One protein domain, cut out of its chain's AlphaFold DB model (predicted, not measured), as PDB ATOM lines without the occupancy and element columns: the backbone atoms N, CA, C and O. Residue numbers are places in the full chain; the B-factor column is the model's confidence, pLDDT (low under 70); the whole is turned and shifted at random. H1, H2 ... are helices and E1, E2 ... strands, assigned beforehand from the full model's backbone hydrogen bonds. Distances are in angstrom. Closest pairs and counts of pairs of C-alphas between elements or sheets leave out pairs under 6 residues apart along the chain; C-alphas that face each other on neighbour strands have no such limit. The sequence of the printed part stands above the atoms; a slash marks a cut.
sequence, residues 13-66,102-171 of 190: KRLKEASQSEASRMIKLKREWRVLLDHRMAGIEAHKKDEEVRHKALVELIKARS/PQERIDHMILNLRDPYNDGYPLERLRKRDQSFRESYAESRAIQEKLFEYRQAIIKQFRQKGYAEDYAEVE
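AT A GLANCE: This is residues 13 to 66 and 102 to 171 of the 190 residues of an uncharacterized protein of Digitaria exilis (UniProt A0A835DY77). One very long, straight helix, H1, makes the longest axis, and a second long helix, H4, packs slantwise on part of it; the free residues 41 to 66 of H1 stick out as a bare arm. The short helix H2 packs on H4, the small H3 sits on a loop near the beginning of H4, and the strand E1 passes close to H1. The printed part has 124 residues, with four named helices and one named strand in the order H1, H2, H3, H4, E1, and is mostly helix. It is extended, with a radius of gyration of the C-alphas of 21.3 A and spans of 77 by 43 by 26 A.

IN THESE COORDINATES: Find C-alpha 13 at (2.207, 11.249, 104.786); from there H1, residues 13 to 66, runs 79.1 A to C-alpha 66 at (-8.616, 1.613, 27.053). H4, residues 131 to 161, is 45.2 A long. Look next for H2 at residues 103 to 111, 12.3 A, and H3 at residues 123 to 127, 6.4 A. E1, residues 165 to 170, runs 15.1 A to C-alpha 170 at (5.645, 15.676, 80.236).

HOW THE PARTS SIT: H1 with residues 26 to 40 alone touches H4, opposite ways at a shallow tilt of 32 degrees; their closest C-alphas, Trp 33 and Lys 146, are 5.5 A apart. H2 touches H4 at a steep tilt of 51 degrees, closest at C-alphas 109 and 151, 6.4 A. H3 is close to H4 but not clearly touching, with C-alphas 126 and 134 closest at 6.5 A. E1 pairs with no named strand; its C-alpha 167 is 6.1 A from C-alpha 27 of H1, their closest pair. H1 and H2 are apart. In H1, H2, H3 and H4 every O i to N i+4 pair is within hydrogen-bond range.

THE WHOLE: The C-alphas farthest apart, of Lys 13 and Ser 66, are 79.1 A apart. Residues 67 to 101 are not printed, and C-alphas 66 and 102 are 60.9 A apart across this cut. The link H2 to H3 is long. Look for pLDDT under 70 at residues 13 to 20, 66 and 168 to 171.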
ATOM      1  N   LYS A  13       1.479  12.262 105.566       69.12
ATOM      2  CA  LYS A  13       2.207  11.249 104.786       69.12
ATOM      3  C   LYS A  13       1.245  10.289 104.074       69.12
ATOM      4  O   LYS A  13       1.366  10.105 102.866       69.12
ATOM      5  N   ARG A  14       0.239   9.773 104.790       68.56
ATOM      6  CA  ARG A  14      -0.792   8.884 104.223       68.56
ATOM      7  C   ARG A  14      -1.604   9.544 103.109       68.56
ATOM      8  O   ARG A  14      -1.882   8.904 102.102       68.56
ATOM      9  N   LEU A  15      -1.969  10.817 103.267       68.19
ATOM     10  CA  LEU A  15      -2.689  11.574 102.237       68.19
ATOM     11  C   LEU A  15      -1.831  11.793 100.984       68.19
ATOM     12  O   LEU A  15      -2.330  11.670  99.867       68.19
ATOM     13  N   LYS A  16      -0.533  12.070 101.161       66.81
ATOM     14  CA  LYS A  16       0.410  12.249 100.050       66.81
ATOM     15  C   LYS A  16       0.632  10.947  99.277       66.81
ATOM     16  O   LYS A  16       0.571  10.959  98.052       66.81
ATOM     17  N   GLU A  17       0.814   9.830  99.978       69.19
ATOM     18  CA  GLU A  17       0.938   8.496  99.372       69.19
ATOM     19  C   GLU A  17      -0.352   8.082  98.646       69.19
ATOM     20  O   GLU A  17      -0.300   7.602  97.513       69.19
ATOM     21  N   ALA A  18      -1.522   8.336  99.242       67.69
ATOM     22  CA  ALA A  18      -2.809   8.077  98.603       67.69
ATOM     23  C   ALA A  18      -2.991   8.917  97.326       67.69
ATOM     24  O   ALA A  18      -3.353   8.363  96.288       67.69
ATOM     25  N   SER A  19      -2.662  10.213  97.365       64.75
ATOM     26  CA  SER A  19      -2.687  11.090  96.186       64.75
ATOM     27  C   SER A  19      -1.703  10.630  95.107       64.75
ATOM     28  O   SER A  19      -2.060  10.609  93.933       64.75
ATOM     29  N   GLN A  20      -0.497  10.195  95.478       68.81
ATOM     30  CA  GLN A  20       0.474   9.652  94.525       68.81
ATOM     31  C   GLN A  20      -0.028   8.343  93.895       68.81
ATOM     32  O   GLN A  20       0.112   8.144  92.692       68.81
ATOM     33  N   SER A  21      -0.686   7.477  94.674       81.56
ATOM     34  CA  SER A  21      -1.309   6.251  94.159       81.56
ATOM     35  C   SER A  21      -2.474   6.532  93.202       81.56
ATOM     36  O   SER A  21      -2.750   5.752  92.292       81.56
ATOM     37  N   GLU A  22      -3.193   7.632  93.415       81.06
ATOM     38  CA  GLU A  22      -4.306   8.068  92.575       81.06
ATOM     39  C   GLU A  22      -3.795   8.661  91.256       81.06
ATOM     40  O   GLU A  22      -4.234   8.238  90.187       81.06
ATOM     41  N   ALA A  23      -2.785   9.531  91.331       79.62
ATOM     42  CA  ALA A  23      -2.077  10.083  90.181       79.62
ATOM     43  C   ALA A  23      -1.541   8.978  89.261       79.62
ATOM     44  O   ALA A  23      -1.851   8.945  88.072       79.62
ATOM     45  N   SER A  24      -0.808   8.013  89.827       84.38
ATOM     46  CA  SER A  24      -0.256   6.881  89.075       84.38
ATOM     47  C   SER A  24      -1.341   6.047  88.391       84.38
ATOM     48  O   SER A  24      -1.155   5.600  87.260       84.38
ATOM     49  N   ARG A  25      -2.496   5.858  89.045       87.56
ATOM     50  CA  ARG A  25      -3.638   5.148  88.451       87.56
ATOM     51  C   ARG A  25      -4.231   5.913  87.271       87.56
ATOM     52  O   ARG A  25      -4.422   5.319  86.215       87.56
ATOM     53  N   MET A  26      -4.475   7.216  87.410       88.56
ATOM     54  CA  MET A  26      -5.033   8.037  86.326       88.56
ATOM     55  C   MET A  26      -4.101   8.122  85.117       88.56
ATOM     56  O   MET A  26      -4.547   7.988  83.979       88.56
ATOM     57  N   ILE A  27      -2.803   8.288  85.367       87.44
ATOM     58  CA  ILE A  27      -1.768   8.276  84.332       87.44
ATOM     59  C   ILE A  27      -1.790   6.951  83.568       87.44
ATOM     60  O   ILE A  27      -1.809   6.946  82.337       87.44
ATOM     61  N   LYS A  28      -1.830   5.826  84.292       90.31
ATOM     62  CA  LYS A  28      -1.904   4.492  83.693       90.31
ATOM     63  C   LYS A  28      -3.150   4.337  82.819       90.31
ATOM     64  O   LYS A  28      -3.015   3.936  81.668       90.31
ATOM     65  N   LEU A  29      -4.327   4.721  83.316       89.62
ATOM     66  CA  LEU A  29      -5.575   4.663  82.543       89.62
ATOM     67  C   LEU A  29      -5.496   5.489  81.257       89.62
ATOM     68  O   LEU A  29      -5.876   5.016  80.190       89.62
ATOM     69  N   LYS A  30      -4.951   6.706  81.338       88.00
ATOM     70  CA  LYS A  30      -4.799   7.603  80.186       88.00
ATOM     71  C   LYS A  30      -3.799   7.066  79.160       88.00
ATOM     72  O   LYS A  30      -4.012   7.239  77.962       88.00
ATOM     73  N   ARG A  31      -2.718   6.418  79.609       88.19
ATOM     74  CA  ARG A  31      -1.762   5.719  78.735       88.19
ATOM     75  C   ARG A  31      -2.416   4.537  78.029       88.19
ATOM     76  O   ARG A  31      -2.357   4.476  76.811       88.19
ATOM     77  N   GLU A  32      -3.058   3.641  78.777       90.69
ATOM     78  CA  GLU A  32      -3.729   2.461  78.215       90.69
ATOM     79  C   GLU A  32      -4.813   2.863  77.212       90.69
ATOM     80  O   GLU A  32      -4.864   2.326  76.110       90.69
ATOM     81  N   TRP A  33      -5.630   3.865  77.551       90.56
ATOM     82  CA  TRP A  33      -6.628   4.413  76.638       90.56
ATOM     83  C   TRP A  33      -6.002   4.961  75.347       90.56
ATOM     84  O   TRP A  33      -6.501   4.654  74.266       90.56
ATOM     85  N   ARG A  34      -4.907   5.733  75.443       90.44
ATOM     86  CA  ARG A  34      -4.205   6.259  74.260       90.44
ATOM     87  C   ARG A  34      -3.640   5.152  73.384       90.44
ATOM     88  O   ARG A  34      -3.927   5.150  72.199       90.44
ATOM     89  N   VAL A  35      -2.961   4.168  73.970       92.12
ATOM     90  CA  VAL A  35      -2.414   3.022  73.224       92.12
ATOM     91  C   VAL A  35      -3.508   2.293  72.438       92.12
ATOM     92  O   VAL A  35      -3.316   1.976  71.267       92.12
ATOM     93  N   LEU A  36      -4.672   2.057  73.051       91.81
ATOM     94  CA  LEU A  36      -5.796   1.415  72.363       91.81
ATOM     95  C   LEU A  36      -6.362   2.284  71.229       91.81
ATOM     96  O   LEU A  36      -6.731   1.763  70.176       91.81
ATOM     97  N   LEU A  37      -6.437   3.601  71.434       90.38
ATOM     98  CA  LEU A  37      -6.891   4.540  70.410       90.38
ATOM     99  C   LEU A  37      -5.915   4.582  69.227       90.38
ATOM    100  O   LEU A  37      -6.351   4.486  68.083       90.38
ATOM    101  N   ASP A  38      -4.617   4.666  69.505       92.25
ATOM    102  CA  ASP A  38      -3.554   4.720  68.501       92.25
ATOM    103  C   ASP A  38      -3.523   3.431  67.673       92.25
ATOM    104  O   ASP A  38      -3.488   3.491  66.445       92.25
ATOM    105  N   HIS A  39      -3.641   2.266  68.321       92.12
ATOM    106  CA  HIS A  39      -3.756   0.977  67.635       92.12
ATOM    107  C   HIS A  39      -4.945   0.950  66.662       92.12
ATOM    108  O   HIS A  39      -4.803   0.571  65.498       92.12
ATOM    109  N   ARG A  40      -6.121   1.409  67.111       90.69
ATOM    110  CA  ARG A  40      -7.316   1.484  66.260       90.69
ATOM    111  C   ARG A  40      -7.123   2.444  65.084       90.69
ATOM    112  O   ARG A  40      -7.525   2.126  63.967       90.69
ATOM    113  N   MET A  41      -6.528   3.612  65.322       90.00
ATOM    114  CA  MET A  41      -6.268   4.597  64.269       90.00
ATOM    115  C   MET A  41      -5.265   4.075  63.240       90.00
ATOM    116  O   MET A  41      -5.503   4.228  62.044       90.00
ATOM    117  N   ALA A  42      -4.210   3.389  63.684       91.25
ATOM    118  CA  ALA A  42      -3.246   2.738  62.801       91.25
ATOM    119  C   ALA A  42      -3.915   1.675  61.914       91.25
ATOM    120  O   ALA A  42      -3.651   1.622  60.714       91.25
ATOM    121  N   GLY A  43      -4.838   0.880  62.470       88.81
ATOM    122  CA  GLY A  43      -5.633  -0.078  61.696       88.81
ATOM    123  C   GLY A  43      -6.500   0.587  60.618       88.81
ATOM    124  O   GLY A  43      -6.519   0.138  59.472       88.81
ATOM    125  N   ILE A  44      -7.170   1.696  60.952       88.94
ATOM    126  CA  ILE A  44      -7.974   2.477  59.995       88.94
ATOM    127  C   ILE A  44      -7.090   3.063  58.887       88.94
ATOM    128  O   ILE A  44      -7.449   3.017  57.711       88.94
ATOM    129  N   GLU A  45      -5.927   3.606  59.245       92.94
ATOM    130  CA  GLU A  45      -4.996   4.182  58.277       92.94
ATOM    131  C   GLU A  45      -4.417   3.116  57.337       92.94
ATOM    132  O   GLU A  45      -4.324   3.345  56.131       92.94
ATOM    133  N   ALA A  46      -4.083   1.934  57.861       92.00
ATOM    134  CA  ALA A  46      -3.624   0.805  57.058       92.00
ATOM    135  C   ALA A  46      -4.693   0.353  56.050       92.00
ATOM    136  O   ALA A  46      -4.383   0.178  54.873       92.00
ATOM    137  N   HIS A  47      -5.955   0.243  56.480       88.19
ATOM    138  CA  HIS A  47      -7.070  -0.088  55.590       88.19
ATOM    139  C   HIS A  47      -7.254   0.961  54.488       88.19
ATOM    140  O   HIS A  47      -7.382   0.619  53.316       88.19
ATOM    141  N   LYS A  48      -7.201   2.250  54.845       92.44
ATOM    142  CA  LYS A  48      -7.297   3.347  53.875       92.44
ATOM    143  C   LYS A  48      -6.185   3.280  52.821       92.44
ATOM    144  O   LYS A  48      -6.453   3.490  51.642       92.44
ATOM    145  N   LYS A  49      -4.949   2.976  53.231       92.88
ATOM    146  CA  LYS A  49      -3.813   2.809  52.306       92.88
ATOM    147  C   LYS A  49      -4.018   1.619  51.367       92.88
ATOM    148  O   LYS A  49      -3.760   1.745  50.175       92.88
ATOM    149  N   ASP A  50      -4.506   0.492  51.878       93.12
ATOM    150  CA  ASP A  50      -4.833  -0.684  51.058       93.12
ATOM    151  C   ASP A  50      -5.938  -0.370  50.031       93.12
ATOM    152  O   ASP A  50      -5.803  -0.693  48.850       93.12
ATOM    153  N   GLU A  51      -6.991   0.350  50.431       90.81
ATOM    154  CA  GLU A  51      -8.033   0.820  49.508       90.81
ATOM    155  C   GLU A  51      -7.489   1.771  48.435       90.81
ATOM    156  O   GLU A  51      -7.842   1.638  47.263       90.81
ATOM    157  N   GLU A  52      -6.604   2.699  48.802       94.56
ATOM    158  CA  GLU A  52      -5.969   3.621  47.858       94.56
ATOM    159  C   GLU A  52      -5.100   2.875  46.834       94.56
ATOM    160  O   GLU A  52      -5.175   3.150  45.633       94.56
ATOM    161  N   VAL A  53      -4.329   1.878  47.281       95.06
ATOM    162  CA  VAL A  53      -3.531   1.012  46.400       95.06
ATOM    163  C   VAL A  53      -4.434   0.224  45.451       95.06
ATOM    164  O   VAL A  53      -4.171   0.196  44.246       95.06
ATOM    165  N   ARG A  54      -5.526  -0.370  45.951       92.56
ATOM    166  CA  ARG A  54      -6.499  -1.101  45.120       92.56
ATOM    167  C   ARG A  54      -7.162  -0.193  44.097       92.56
ATOM    168  O   ARG A  54      -7.257  -0.559  42.928       92.56
ATOM    169  N   HIS A  55      -7.583   0.996  44.513       93.62
ATOM    170  CA  HIS A  55      -8.180   1.978  43.619       93.62
ATOM    171  C   HIS A  55      -7.189   2.397  42.527       93.62
ATOM    172  O   HIS A  55      -7.526   2.377  41.344       93.62
ATOM    173  N   LYS A  56      -5.938   2.695  42.894       95.56
ATOM    174  CA  LYS A  56      -4.878   3.031  41.936       95.56
ATOM    175  C   LYS A  56      -4.614   1.890  40.947       95.56
ATOM    176  O   LYS A  56      -4.503   2.143  39.751       95.56
ATOM    177  N   ALA A  57      -4.573   0.644  41.420       93.56
ATOM    178  CA  ALA A  57      -4.405  -0.531  40.567       93.56
ATOM    179  C   ALA A  57      -5.579  -0.717  39.590       93.56
ATOM    180  O   ALA A  57      -5.360  -1.013  38.416       93.56
ATOM    181  N   LEU A  58      -6.820  -0.498  40.040       93.00
ATOM    182  CA  LEU A  58      -8.002  -0.539  39.174       93.00
ATOM    183  C   LEU A  58      -7.965   0.554  38.103       93.00
ATOM    184  O   LEU A  58      -8.271   0.278  36.945       93.00
ATOM    185  N   VAL A  59      -7.561   1.772  38.468       92.75
ATOM    186  CA  VAL A  59      -7.406   2.882  37.518       92.75
ATOM    187  C   VAL A  59      -6.364   2.545  36.448       92.75
ATOM    188  O   VAL A  59      -6.640   2.725  35.262       92.75
ATOM    189  N   GLU A  60      -5.207   2.000  36.830       92.12
ATOM    190  CA  GLU A  60      -4.179   1.561  35.873       92.12
ATOM    191  C   GLU A  60      -4.668   0.407  34.982       92.12
ATOM    192  O   GLU A  60      -4.430   0.419  33.775       92.12
ATOM    193  N   LEU A  61      -5.430  -0.548  35.524       89.56
ATOM    194  CA  LEU A  61      -6.013  -1.642  34.741       89.56
ATOM    195  C   LEU A  61      -7.048  -1.140  33.719       89.56
ATOM    196  O   LEU A  61      -7.070  -1.599  32.576       89.56
ATOM    197  N   ILE A  62      -7.889  -0.174  34.098       87.06
ATOM    198  CA  ILE A  62      -8.847   0.469  33.185       87.06
ATOM    199  C   ILE A  62      -8.104   1.254  32.098       87.06
ATOM    200  O   ILE A  62      -8.442   1.140  30.918       87.06
ATOM    201  N   LYS A  63      -7.063   2.001  32.476       86.69
ATOM    202  CA  LYS A  63      -6.209   2.743  31.545       86.69
ATOM    203  C   LYS A  63      -5.547   1.806  30.532       86.69
ATOM    204  O   LYS A  63      -5.650   2.057  29.333       86.69
ATOM    205  N   ALA A  64      -4.975   0.691  30.988       78.94
ATOM    206  CA  ALA A  64      -4.388  -0.335  30.129       78.94
ATOM    207  C   ALA A  64      -5.420  -0.983  29.190       78.94
ATOM    208  O   ALA A  64      -5.111  -1.269  28.039       78.94
ATOM    209  N   ARG A  65      -6.670  -1.165  29.637       71.88
ATOM    210  CA  ARG A  65      -7.755  -1.721  28.810       71.88
ATOM    211  C   ARG A  65      -8.290  -0.740  27.757       71.88
ATOM    212  O   ARG A  65      -8.829  -1.179  26.746       71.88
ATOM    213  N   SER A  66      -8.160   0.567  27.985       66.44
ATOM    214  CA  SER A  66      -8.616   1.613  27.053       66.44
ATOM    215  C   SER A  66      -7.677   1.851  25.861       66.44
ATOM    216  O   SER A  66      -8.074   2.489  24.889       66.44
ATOM    217  N   PRO A 102     -10.563  22.234  84.013       89.31
ATOM    218  CA  PRO A 102     -11.572  23.283  83.895       89.31
ATOM    219  C   PRO A 102     -12.970  22.757  84.225       89.31
ATOM    220  O   PRO A 102     -13.315  21.641  83.829       89.31
ATOM    221  N   GLN A 103     -13.783  23.569  84.904       84.75
ATOM    222  CA  GLN A 103     -15.121  23.168  85.347       84.75
ATOM    223  C   GLN A 103     -16.010  22.723  84.179       84.75
ATOM    224  O   GLN A 103     -16.578  21.640  84.228       84.75
ATOM    225  N   GLU A 104     -16.024  23.481  83.084       89.00
ATOM    226  CA  GLU A 104     -16.786  23.165  81.866       89.00
ATOM    227  C   GLU A 104     -16.457  21.773  81.313       89.00
ATOM    228  O   GLU A 104     -17.326  21.034  80.851       89.00
ATOM    229  N   ARG A 105     -15.180  21.374  81.401       88.12
ATOM    230  CA  ARG A 105     -14.735  20.049  80.970       88.12
ATOM    231  C   ARG A 105     -15.264  18.965  81.906       88.12
ATOM    232  O   ARG A 105     -15.622  17.893  81.426       88.12
ATOM    233  N   ILE A 106     -15.322  19.224  83.211       89.19
ATOM    234  CA  ILE A 106     -15.917  18.307  84.193       89.19
ATOM    235  C   ILE A 106     -17.423  18.185  83.948       89.19
ATOM    236  O   ILE A 106     -17.928  17.068  83.882       89.19
ATOM    237  N   ASP A 107     -18.121  19.298  83.740       89.69
ATOM    238  CA  ASP A 107     -19.562  19.312  83.475       89.69
ATOM    239  C   ASP A 107     -19.880  18.536  82.194       89.69
ATOM    240  O   ASP A 107     -20.739  17.652  82.188       89.69
ATOM    241  N   HIS A 108     -19.096  18.750  81.135       90.81
ATOM    242  CA  HIS A 108     -19.184  17.959  79.914       90.81
ATOM    243  C   HIS A 108     -18.922  16.465  80.164       90.81
ATOM    244  O   HIS A 108     -19.583  15.614  79.566       90.81
ATOM    245  N   MET A 109     -17.963  16.107  81.029       91.94
ATOM    246  CA  MET A 109     -17.746  14.707  81.406       91.94
ATOM    247  C   MET A 109     -18.949  14.131  82.148       91.94
ATOM    248  O   MET A 109     -19.299  12.996  81.859       91.94
ATOM    249  N   ILE A 110     -19.578  14.879  83.059       90.00
ATOM    250  CA  ILE A 110     -20.760  14.437  83.815       90.00
ATOM    251  C   ILE A 110     -21.945  14.205  82.875       90.00
ATOM    252  O   ILE A 110     -22.582  13.158  82.959       90.00
ATOM    253  N   LEU A 111     -22.212  15.149  81.969       91.75
ATOM    254  CA  LEU A 111     -23.322  15.067  81.017       91.75
ATOM    255  C   LEU A 111     -23.141  13.924  80.009       91.75
ATOM    256  O   LEU A 111     -24.108  13.256  79.655       91.75
ATOM    257  N   ASN A 112     -21.903  13.672  79.575       86.38
ATOM    258  CA  ASN A 112     -21.587  12.690  78.533       86.38
ATOM    259  C   ASN A 112     -20.923  11.415  79.073       86.38
ATOM    260  O   ASN A 112     -20.209  10.719  78.338       86.38
ATOM    261  N   LEU A 113     -21.101  11.106  80.358       87.88
ATOM    262  CA  LEU A 113     -20.607   9.861  80.933       87.88
ATOM    263  C   LEU A 113     -21.548   8.715  80.546       87.88
ATOM    264  O   LEU A 113     -22.520   8.426  81.239       87.88
ATOM    265  N   ARG A 114     -21.252   8.051  79.428       82.81
ATOM    266  CA  ARG A 114     -21.976   6.848  79.006       82.81
ATOM    267  C   ARG A 114     -21.365   5.615  79.659       82.81
ATOM    268  O   ARG A 114     -20.161   5.411  79.537       82.81
ATOM    269  N   ASP A 115     -22.196   4.812  80.316       84.50
ATOM    270  CA  ASP A 115     -21.782   3.528  80.878       84.50
ATOM    271  C   ASP A 115     -21.474   2.539  79.741       84.50
ATOM    272  O   ASP A 115     -22.388   2.178  78.991       84.50
ATOM    273  N   PRO A 116     -20.207   2.114  79.578       83.06
ATOM    274  CA  PRO A 116     -19.852   1.141  78.564       83.06
ATOM    275  C   PRO A 116     -20.530  -0.198  78.834       83.06
ATOM    276  O   PRO A 116     -20.919  -0.843  77.875       83.06
ATOM    277  N   TYR A 117     -20.744  -0.605  80.092       77.25
ATOM    278  CA  TYR A 117     -21.294  -1.917  80.447       77.25
ATOM    279  C   TYR A 117     -22.770  -2.078  80.091       77.25
ATOM    280  O   TYR A 117     -23.221  -3.206  79.898       77.25
ATOM    281  N   ASN A 118     -23.490  -0.968  79.936       79.75
ATOM    282  CA  ASN A 118     -24.899  -0.936  79.568       79.75
ATOM    283  C   ASN A 118     -25.104  -0.307  78.181       79.75
ATOM    284  O   ASN A 118     -25.901   0.612  77.987       79.75
ATOM    285  N   ASP A 119     -24.351  -0.790  77.195       73.56
ATOM    286  CA  ASP A 119     -24.443  -0.329  75.806       73.56
ATOM    287  C   ASP A 119     -25.764  -0.712  75.106       73.56
ATOM    288  O   ASP A 119     -26.039  -0.204  74.014       73.56
ATOM    289  N   GLY A 120     -26.585  -1.557  75.741       75.31
ATOM    290  CA  GLY A 120     -27.883  -2.015  75.249       75.31
ATOM    291  C   GLY A 120     -27.793  -2.927  74.026       75.31
ATOM    292  O   GLY A 120     -28.822  -3.225  73.413       75.31
ATOM    293  N   TYR A 121     -26.591  -3.363  73.633       79.75
ATOM    294  CA  TYR A 121     -26.421  -4.178  72.440       79.75
ATOM    295  C   TYR A 121     -26.685  -5.659  72.758       79.75
ATOM    296  O   TYR A 121     -26.016  -6.243  73.614       79.75
ATOM    297  N   PRO A 122     -27.627  -6.327  72.067       82.62
ATOM    298  CA  PRO A 122     -27.930  -7.722  72.365       82.62
ATOM    299  C   PRO A 122     -26.750  -8.640  72.014       82.62
ATOM    300  O   PRO A 122     -26.386  -8.768  70.842       82.62
ATOM    301  N   LEU A 123     -26.205  -9.357  73.003       82.31
ATOM    302  CA  LEU A 123     -25.119 -10.334  72.798       82.31
ATOM    303  C   LEU A 123     -25.496 -11.427  71.780       82.31
ATOM    304  O   LEU A 123     -24.663 -11.867  70.988       82.31
ATOM    305  N   GLU A 124     -26.777 -11.796  71.735       83.25
ATOM    306  CA  GLU A 124     -27.379 -12.673  70.720       83.25
ATOM    307  C   GLU A 124     -27.135 -12.175  69.287       83.25
ATOM    308  O   GLU A 124     -26.834 -12.953  68.381       83.25
ATOM    309  N   ARG A 125     -27.233 -10.857  69.065       85.06
ATOM    310  CA  ARG A 125     -26.959 -10.244  67.760       85.06
ATOM    311  C   ARG A 125     -25.467 -10.179  67.483       85.06
ATOM    312  O   ARG A 125     -25.080 -10.341  66.333       85.06
ATOM    313  N   LEU A 126     -24.639  -9.977  68.509       85.56
ATOM    314  CA  LEU A 126     -23.184  -9.951  68.359       85.56
ATOM    315  C   LEU A 126     -22.644 -11.303  67.873       85.56
ATOM    316  O   LEU A 126     -21.812 -11.343  66.974       85.56
ATOM    317  N   ARG A 127     -23.167 -12.416  68.401       83.50
ATOM    318  CA  ARG A 127     -22.764 -13.770  67.985       83.50
ATOM    319  C   ARG A 127     -23.054 -14.063  66.513       83.50
ATOM    320  O   ARG A 127     -22.282 -14.782  65.889       83.50
ATOM    321  N   LYS A 128     -24.123 -13.484  65.960       90.62
ATOM    322  CA  LYS A 128     -24.533 -13.649  64.555       90.62
ATOM    323  C   LYS A 128     -23.750 -12.773  63.574       90.62
ATOM    324  O   LYS A 128     -23.968 -12.883  62.375       90.62
ATOM    325  N   ARG A 129     -22.900 -11.869  64.065       89.38
ATOM    326  CA  ARG A 129     -22.066 -11.003  63.228       89.38
ATOM    327  C   ARG A 129     -20.756 -11.686  62.859       89.38
ATOM    328  O   ARG A 129     -20.301 -12.597  63.555       89.38
ATOM    329  N   ASP A 130     -20.153 -11.174  61.794       91.56
ATOM    330  CA  ASP A 130     -18.844 -11.605  61.322       91.56
ATOM    331  C   ASP A 130     -17.760 -11.393  62.374       91.56
ATOM    332  O   ASP A 130     -17.859 -10.530  63.253       91.56
ATOM    333  N   GLN A 131     -16.699 -12.188  62.260       89.69
ATOM    334  CA  GLN A 131     -15.582 -12.156  63.195       89.69
ATOM    335  C   GLN A 131     -14.955 -10.758  63.297       89.69
ATOM    336  O   GLN A 131     -14.773 -10.264  64.408       89.69
ATOM    337  N   SER A 132     -14.751 -10.081  62.164       85.50
ATOM    338  CA  SER A 132     -14.217  -8.713  62.110       85.50
ATOM    339  C   SER A 132     -15.076  -7.710  62.886       85.50
ATOM    340  O   SER A 132     -14.562  -6.834  63.580       85.50
ATOM    341  N   PHE A 133     -16.402  -7.859  62.831       88.12
ATOM    342  CA  PHE A 133     -17.316  -7.014  63.592       88.12
ATOM    343  C   PHE A 133     -17.210  -7.292  65.093       88.12
ATOM    344  O   PHE A 133     -17.222  -6.358  65.891       88.12
ATOM    345  N   ARG A 134     -17.106  -8.565  65.496       88.88
ATOM    346  CA  ARG A 134     -16.962  -8.940  66.913       88.88
ATOM    347  C   ARG A 134     -15.664  -8.405  67.515       88.88
ATOM    348  O   ARG A 134     -15.688  -7.913  68.641       88.88
ATOM    349  N   GLU A 135     -14.573  -8.456  66.760       90.00
ATOM    350  CA  GLU A 135     -13.273  -7.906  67.156       90.00
ATOM    351  C   GLU A 135     -13.334  -6.381  67.284       90.00
ATOM    352  O   GLU A 135     -13.058  -5.847  68.357       90.00
ATOM    353  N   SER A 136     -13.832  -5.679  66.259       86.81
ATOM    354  CA  SER A 136     -14.015  -4.218  66.298       86.81
ATOM    355  C   SER A 136     -14.925  -3.758  67.447       86.81
ATOM    356  O   SER A 136     -14.704  -2.709  68.069       86.81
ATOM    357  N   TYR A 137     -15.951  -4.553  67.759       89.00
ATOM    358  CA  TYR A 137     -16.839  -4.313  68.888       89.00
ATOM    359  C   TYR A 137     -16.104  -4.445  70.226       89.00
ATOM    360  O   TYR A 137     -16.212  -3.556  71.074       89.00
ATOM    361  N   ALA A 138     -15.332  -5.521  70.409       89.31
ATOM    362  CA  ALA A 138     -14.535  -5.747  71.612       89.31
ATOM    363  C   ALA A 138     -13.470  -4.654  71.810       89.31
ATOM    364  O   ALA A 138     -13.324  -4.132  72.915       89.31
ATOM    365  N   GLU A 139     -12.790  -4.233  70.742       89.56
ATOM    366  CA  GLU A 139     -11.842  -3.113  70.777       89.56
ATOM    367  C   GLU A 139     -12.522  -1.799  71.173       89.56
ATOM    368  O   GLU A 139     -12.043  -1.066  72.042       89.56
ATOM    369  N   SER A 140     -13.677  -1.505  70.569       88.56
ATOM    370  CA  SER A 140     -14.450  -0.303  70.892       88.56
ATOM    371  C   SER A 140     -14.889  -0.294  72.355       88.56
ATOM    372  O   SER A 140     -14.812   0.747  73.009       88.56
ATOM    373  N   ARG A 141     -15.296  -1.453  72.883       90.12
ATOM    374  CA  ARG A 141     -15.620  -1.642  74.300       90.12
ATOM    375  C   ARG A 141     -14.419  -1.395  75.201       90.12
ATOM    376  O   ARG A 141     -14.537  -0.595  76.122       90.12
ATOM    377  N   ALA A 142     -13.265  -1.985  74.898       89.94
ATOM    378  CA  ALA A 142     -12.048  -1.798  75.686       89.94
ATOM    379  C   ALA A 142     -11.619  -0.320  75.755       89.94
ATOM    380  O   ALA A 142     -11.280   0.186  76.828       89.94
ATOM    381  N   ILE A 143     -11.699   0.409  74.634       89.94
ATOM    382  CA  ILE A 143     -11.429   1.857  74.595       89.94
ATOM    383  C   ILE A 143     -12.415   2.616  75.492       89.94
ATOM    384  O   ILE A 143     -12.005   3.490  76.264       89.94
ATOM    385  N   GLN A 144     -13.711   2.307  75.391       90.25
ATOM    386  CA  GLN A 144     -14.743   2.990  76.170       90.25
ATOM    387  C   GLN A 144     -14.638   2.698  77.667       90.25
ATOM    388  O   GLN A 144     -14.809   3.621  78.457       90.25
ATOM    389  N   GLU A 145     -14.302   1.471  78.059       91.75
ATOM    390  CA  GLU A 145     -14.091   1.086  79.458       91.75
ATOM    391  C   GLU A 145     -12.960   1.896  80.094       91.75
ATOM    392  O   GLU A 145     -13.165   2.552  81.117       91.75
ATOM    393  N   LYS A 146     -11.800   1.983  79.432       90.19
ATOM    394  CA  LYS A 146     -10.667   2.774  79.940       90.19
ATOM    395  C   LYS A 146     -10.978   4.267  80.023       90.19
ATOM    396  O   LYS A 146     -10.621   4.925  81.004       90.19
ATOM    397  N   LEU A 147     -11.673   4.809  79.023       89.19
ATOM    398  CA  LEU A 147     -12.101   6.207  79.028       89.19
ATOM    399  C   LEU A 147     -13.124   6.489  80.137       89.19
ATOM    400  O   LEU A 147     -13.061   7.539  80.781       89.19
ATOM    401  N   PHE A 148     -14.060   5.568  80.357       92.44
ATOM    402  CA  PHE A 148     -15.086   5.673  81.386       92.44
ATOM    403  C   PHE A 148     -14.475   5.664  82.784       92.44
ATOM    404  O   PHE A 148     -14.765   6.569  83.563       92.44
ATOM    405  N   GLU A 149     -13.577   4.720  83.081       92.69
ATOM    406  CA  GLU A 149     -12.866   4.656  84.363       92.69
ATOM    407  C   GLU A 149     -12.099   5.955  84.652       92.69
ATOM    408  O   GLU A 149     -12.182   6.510  85.752       92.69
ATOM    409  N   TYR A 150     -11.402   6.495  83.647       90.44
ATOM    410  CA  TYR A 150     -10.684   7.763  83.767       90.44
ATOM    411  C   TYR A 150     -11.624   8.946  84.050       90.44
ATOM    412  O   TYR A 150     -11.387   9.721  84.981       90.44
ATOM    413  N   ARG A 151     -12.718   9.086  83.288       91.00
ATOM    414  CA  ARG A 151     -13.701  10.167  83.495       91.00
ATOM    415  C   ARG A 151     -14.405  10.037  84.843       91.00
ATOM    416  O   ARG A 151     -14.584  11.039  85.531       91.00
ATOM    417  N   GLN A 152     -14.756   8.818  85.252       92.88
ATOM    418  CA  GLN A 152     -15.324   8.562  86.573       92.88
ATOM    419  C   GLN A 152     -14.373   8.975  87.693       92.88
ATOM    420  O   GLN A 152     -14.824   9.582  88.664       92.88
ATOM    421  N   ALA A 153     -13.071   8.698  87.565       91.06
ATOM    422  CA  ALA A 153     -12.081   9.126  88.547       91.06
ATOM    423  C   ALA A 153     -12.047  10.659  88.688       91.06
ATOM    424  O   ALA A 153     -12.116  11.164  89.809       91.06
ATOM    425  N   ILE A 154     -12.052  11.400  87.571       91.06
ATOM    426  CA  ILE A 154     -12.118  12.875  87.570       91.06
ATOM    427  C   ILE A 154     -13.397  13.377  88.247       91.06
ATOM    428  O   ILE A 154     -13.343  14.229  89.133       91.06
ATOM    429  N   ILE A 155     -14.555  12.834  87.871       91.81
ATOM    430  CA  ILE A 155     -15.845  13.248  88.440       91.81
ATOM    431  C   ILE A 155     -15.894  12.946  89.941       91.81
ATOM    432  O   ILE A 155     -16.393  13.754  90.726       91.81
ATOM    433  N   LYS A 156     -15.358  11.800  90.367       92.69
ATOM    434  CA  LYS A 156     -15.296  11.422  91.780       92.69
ATOM    435  C   LYS A 156     -14.407  12.376  92.575       92.69
ATOM    436  O   LYS A 156     -14.820  12.798  93.653       92.69
ATOM    437  N   GLN A 157     -13.244  12.756  92.041       89.81
ATOM    438  CA  GLN A 157     -12.397  13.784  92.652       89.81
ATOM    439  C   GLN A 157     -13.144  15.106  92.802       89.81
ATOM    440  O   GLN A 157     -13.170  15.666  93.897       89.81
ATOM    441  N   PHE A 158     -13.806  15.556  91.732       90.12
ATOM    442  CA  PHE A 158     -14.571  16.796  91.734       90.12
ATOM    443  C   PHE A 158     -15.660  16.799  92.812       90.12
ATOM    444  O   PHE A 158     -15.726  17.723  93.617       90.12
ATOM    445  N   ARG A 159     -16.456  15.728  92.899       89.12
ATOM    446  CA  ARG A 159     -17.520  15.592  93.908       89.12
ATOM    447  C   ARG A 159     -16.996  15.577  95.346       89.12
ATOM    448  O   ARG A 159     -17.722  15.961  96.251       89.12
ATOM    449  N   GLN A 160     -15.766  15.112  95.565       89.69
ATOM    450  CA  GLN A 160     -15.165  15.031  96.900       89.69
ATOM    451  C   GLN A 160     -14.449  16.317  97.322       89.69
ATOM    452  O   GLN A 160     -14.491  16.671  98.496       89.69
ATOM    453  N   LYS A 161     -13.752  16.984  96.393       86.88
ATOM    454  CA  LYS A 161     -12.841  18.102  96.692       86.88
ATOM    455  C   LYS A 161     -13.348  19.461  96.190       86.88
ATOM    456  O   LYS A 161     -12.766  20.481  96.539       86.88
ATOM    457  N   GLY A 162     -14.380  19.488  95.345       83.81
ATOM    458  CA  GLY A 162     -14.833  20.686  94.621       83.81
ATOM    459  C   GLY A 162     -13.941  21.069  93.432       83.81
ATOM    460  O   GLY A 162     -14.141  22.104  92.804       83.81
ATOM    461  N   TYR A 163     -12.928  20.256  93.124       84.25
ATOM    462  CA  TYR A 163     -12.047  20.392  91.966       84.25
ATOM    463  C   TYR A 163     -11.465  19.022  91.596       84.25
ATOM    464  O   TYR A 163     -11.422  18.114  92.427       84.25
ATOM    465  N   ALA A 164     -11.010  18.872  90.354       85.50
ATOM    466  CA  ALA A 164     -10.309  17.675  89.901       85.50
ATOM    467  C   ALA A 164      -8.940  18.036  89.322       85.50
ATOM    468  O   ALA A 164      -8.755  19.118  88.756       85.50
ATOM    469  N   GLU A 165      -7.987  17.121  89.467       86.19
ATOM    470  CA  GLU A 165      -6.641  17.242  88.915       86.19
ATOM    471  C   GLU A 165      -6.475  16.195  87.809       86.19
ATOM    472  O   GLU A 165      -6.659  15.001  88.033       86.19
ATOM    473  N   ASP A 166      -6.127  16.644  86.606       83.56
ATOM    474  CA  ASP A 166      -5.624  15.782  85.543       83.56
ATOM    475  C   ASP A 166      -4.102  15.712  85.654       83.56
ATOM    476  O   ASP A 166      -3.423  16.688  85.977       83.56
ATOM    477  N   TYR A 167      -3.572  14.528  85.387       78.25
ATOM    478  CA  TYR A 167      -2.152  14.251  85.457       78.25
ATOM    479  C   TYR A 167      -1.658  14.040  84.028       78.25
ATOM    480  O   TYR A 167      -2.049  13.086  83.346       78.25
ATOM    481  N   ALA A 168      -0.843  14.974  83.549       65.06
ATOM    482  CA  ALA A 168      -0.174  14.877  82.262       65.06
ATOM    483  C   ALA A 168       1.279  14.465  82.495       65.06
ATOM    484  O   ALA A 168       1.963  15.022  83.349       65.06
ATOM    485  N   GLU A 169       1.749  13.471  81.754       57.56
ATOM    486  CA  GLU A 169       3.178  13.187  81.703       57.56
ATOM    487  C   GLU A 169       3.807  14.112  80.678       57.56
ATOM    488  O   GLU A 169       3.372  14.122  79.526       57.56
ATOM    489  N   VAL A 170       4.792  14.886  81.118       48.78
ATOM    490  CA  VAL A 170       5.645  15.676  80.236       48.78
ATOM    491  C   VAL A 170       6.950  14.902  80.074       48.78
ATOM    492  O   VAL A 170       7.508  14.394  81.052       48.78
ATOM    493  N   GLU A 171       7.383  14.736  78.828       42.81
ATOM    494  CA  GLU A 171       8.751  14.332  78.517       42.81
ATOM    495  C   GLU A 171       9.597  15.601  78.619       42.81
ATOM    496  O   GLU A 171       9.418  16.523  77.827       42.81
TER     497      GLU A 171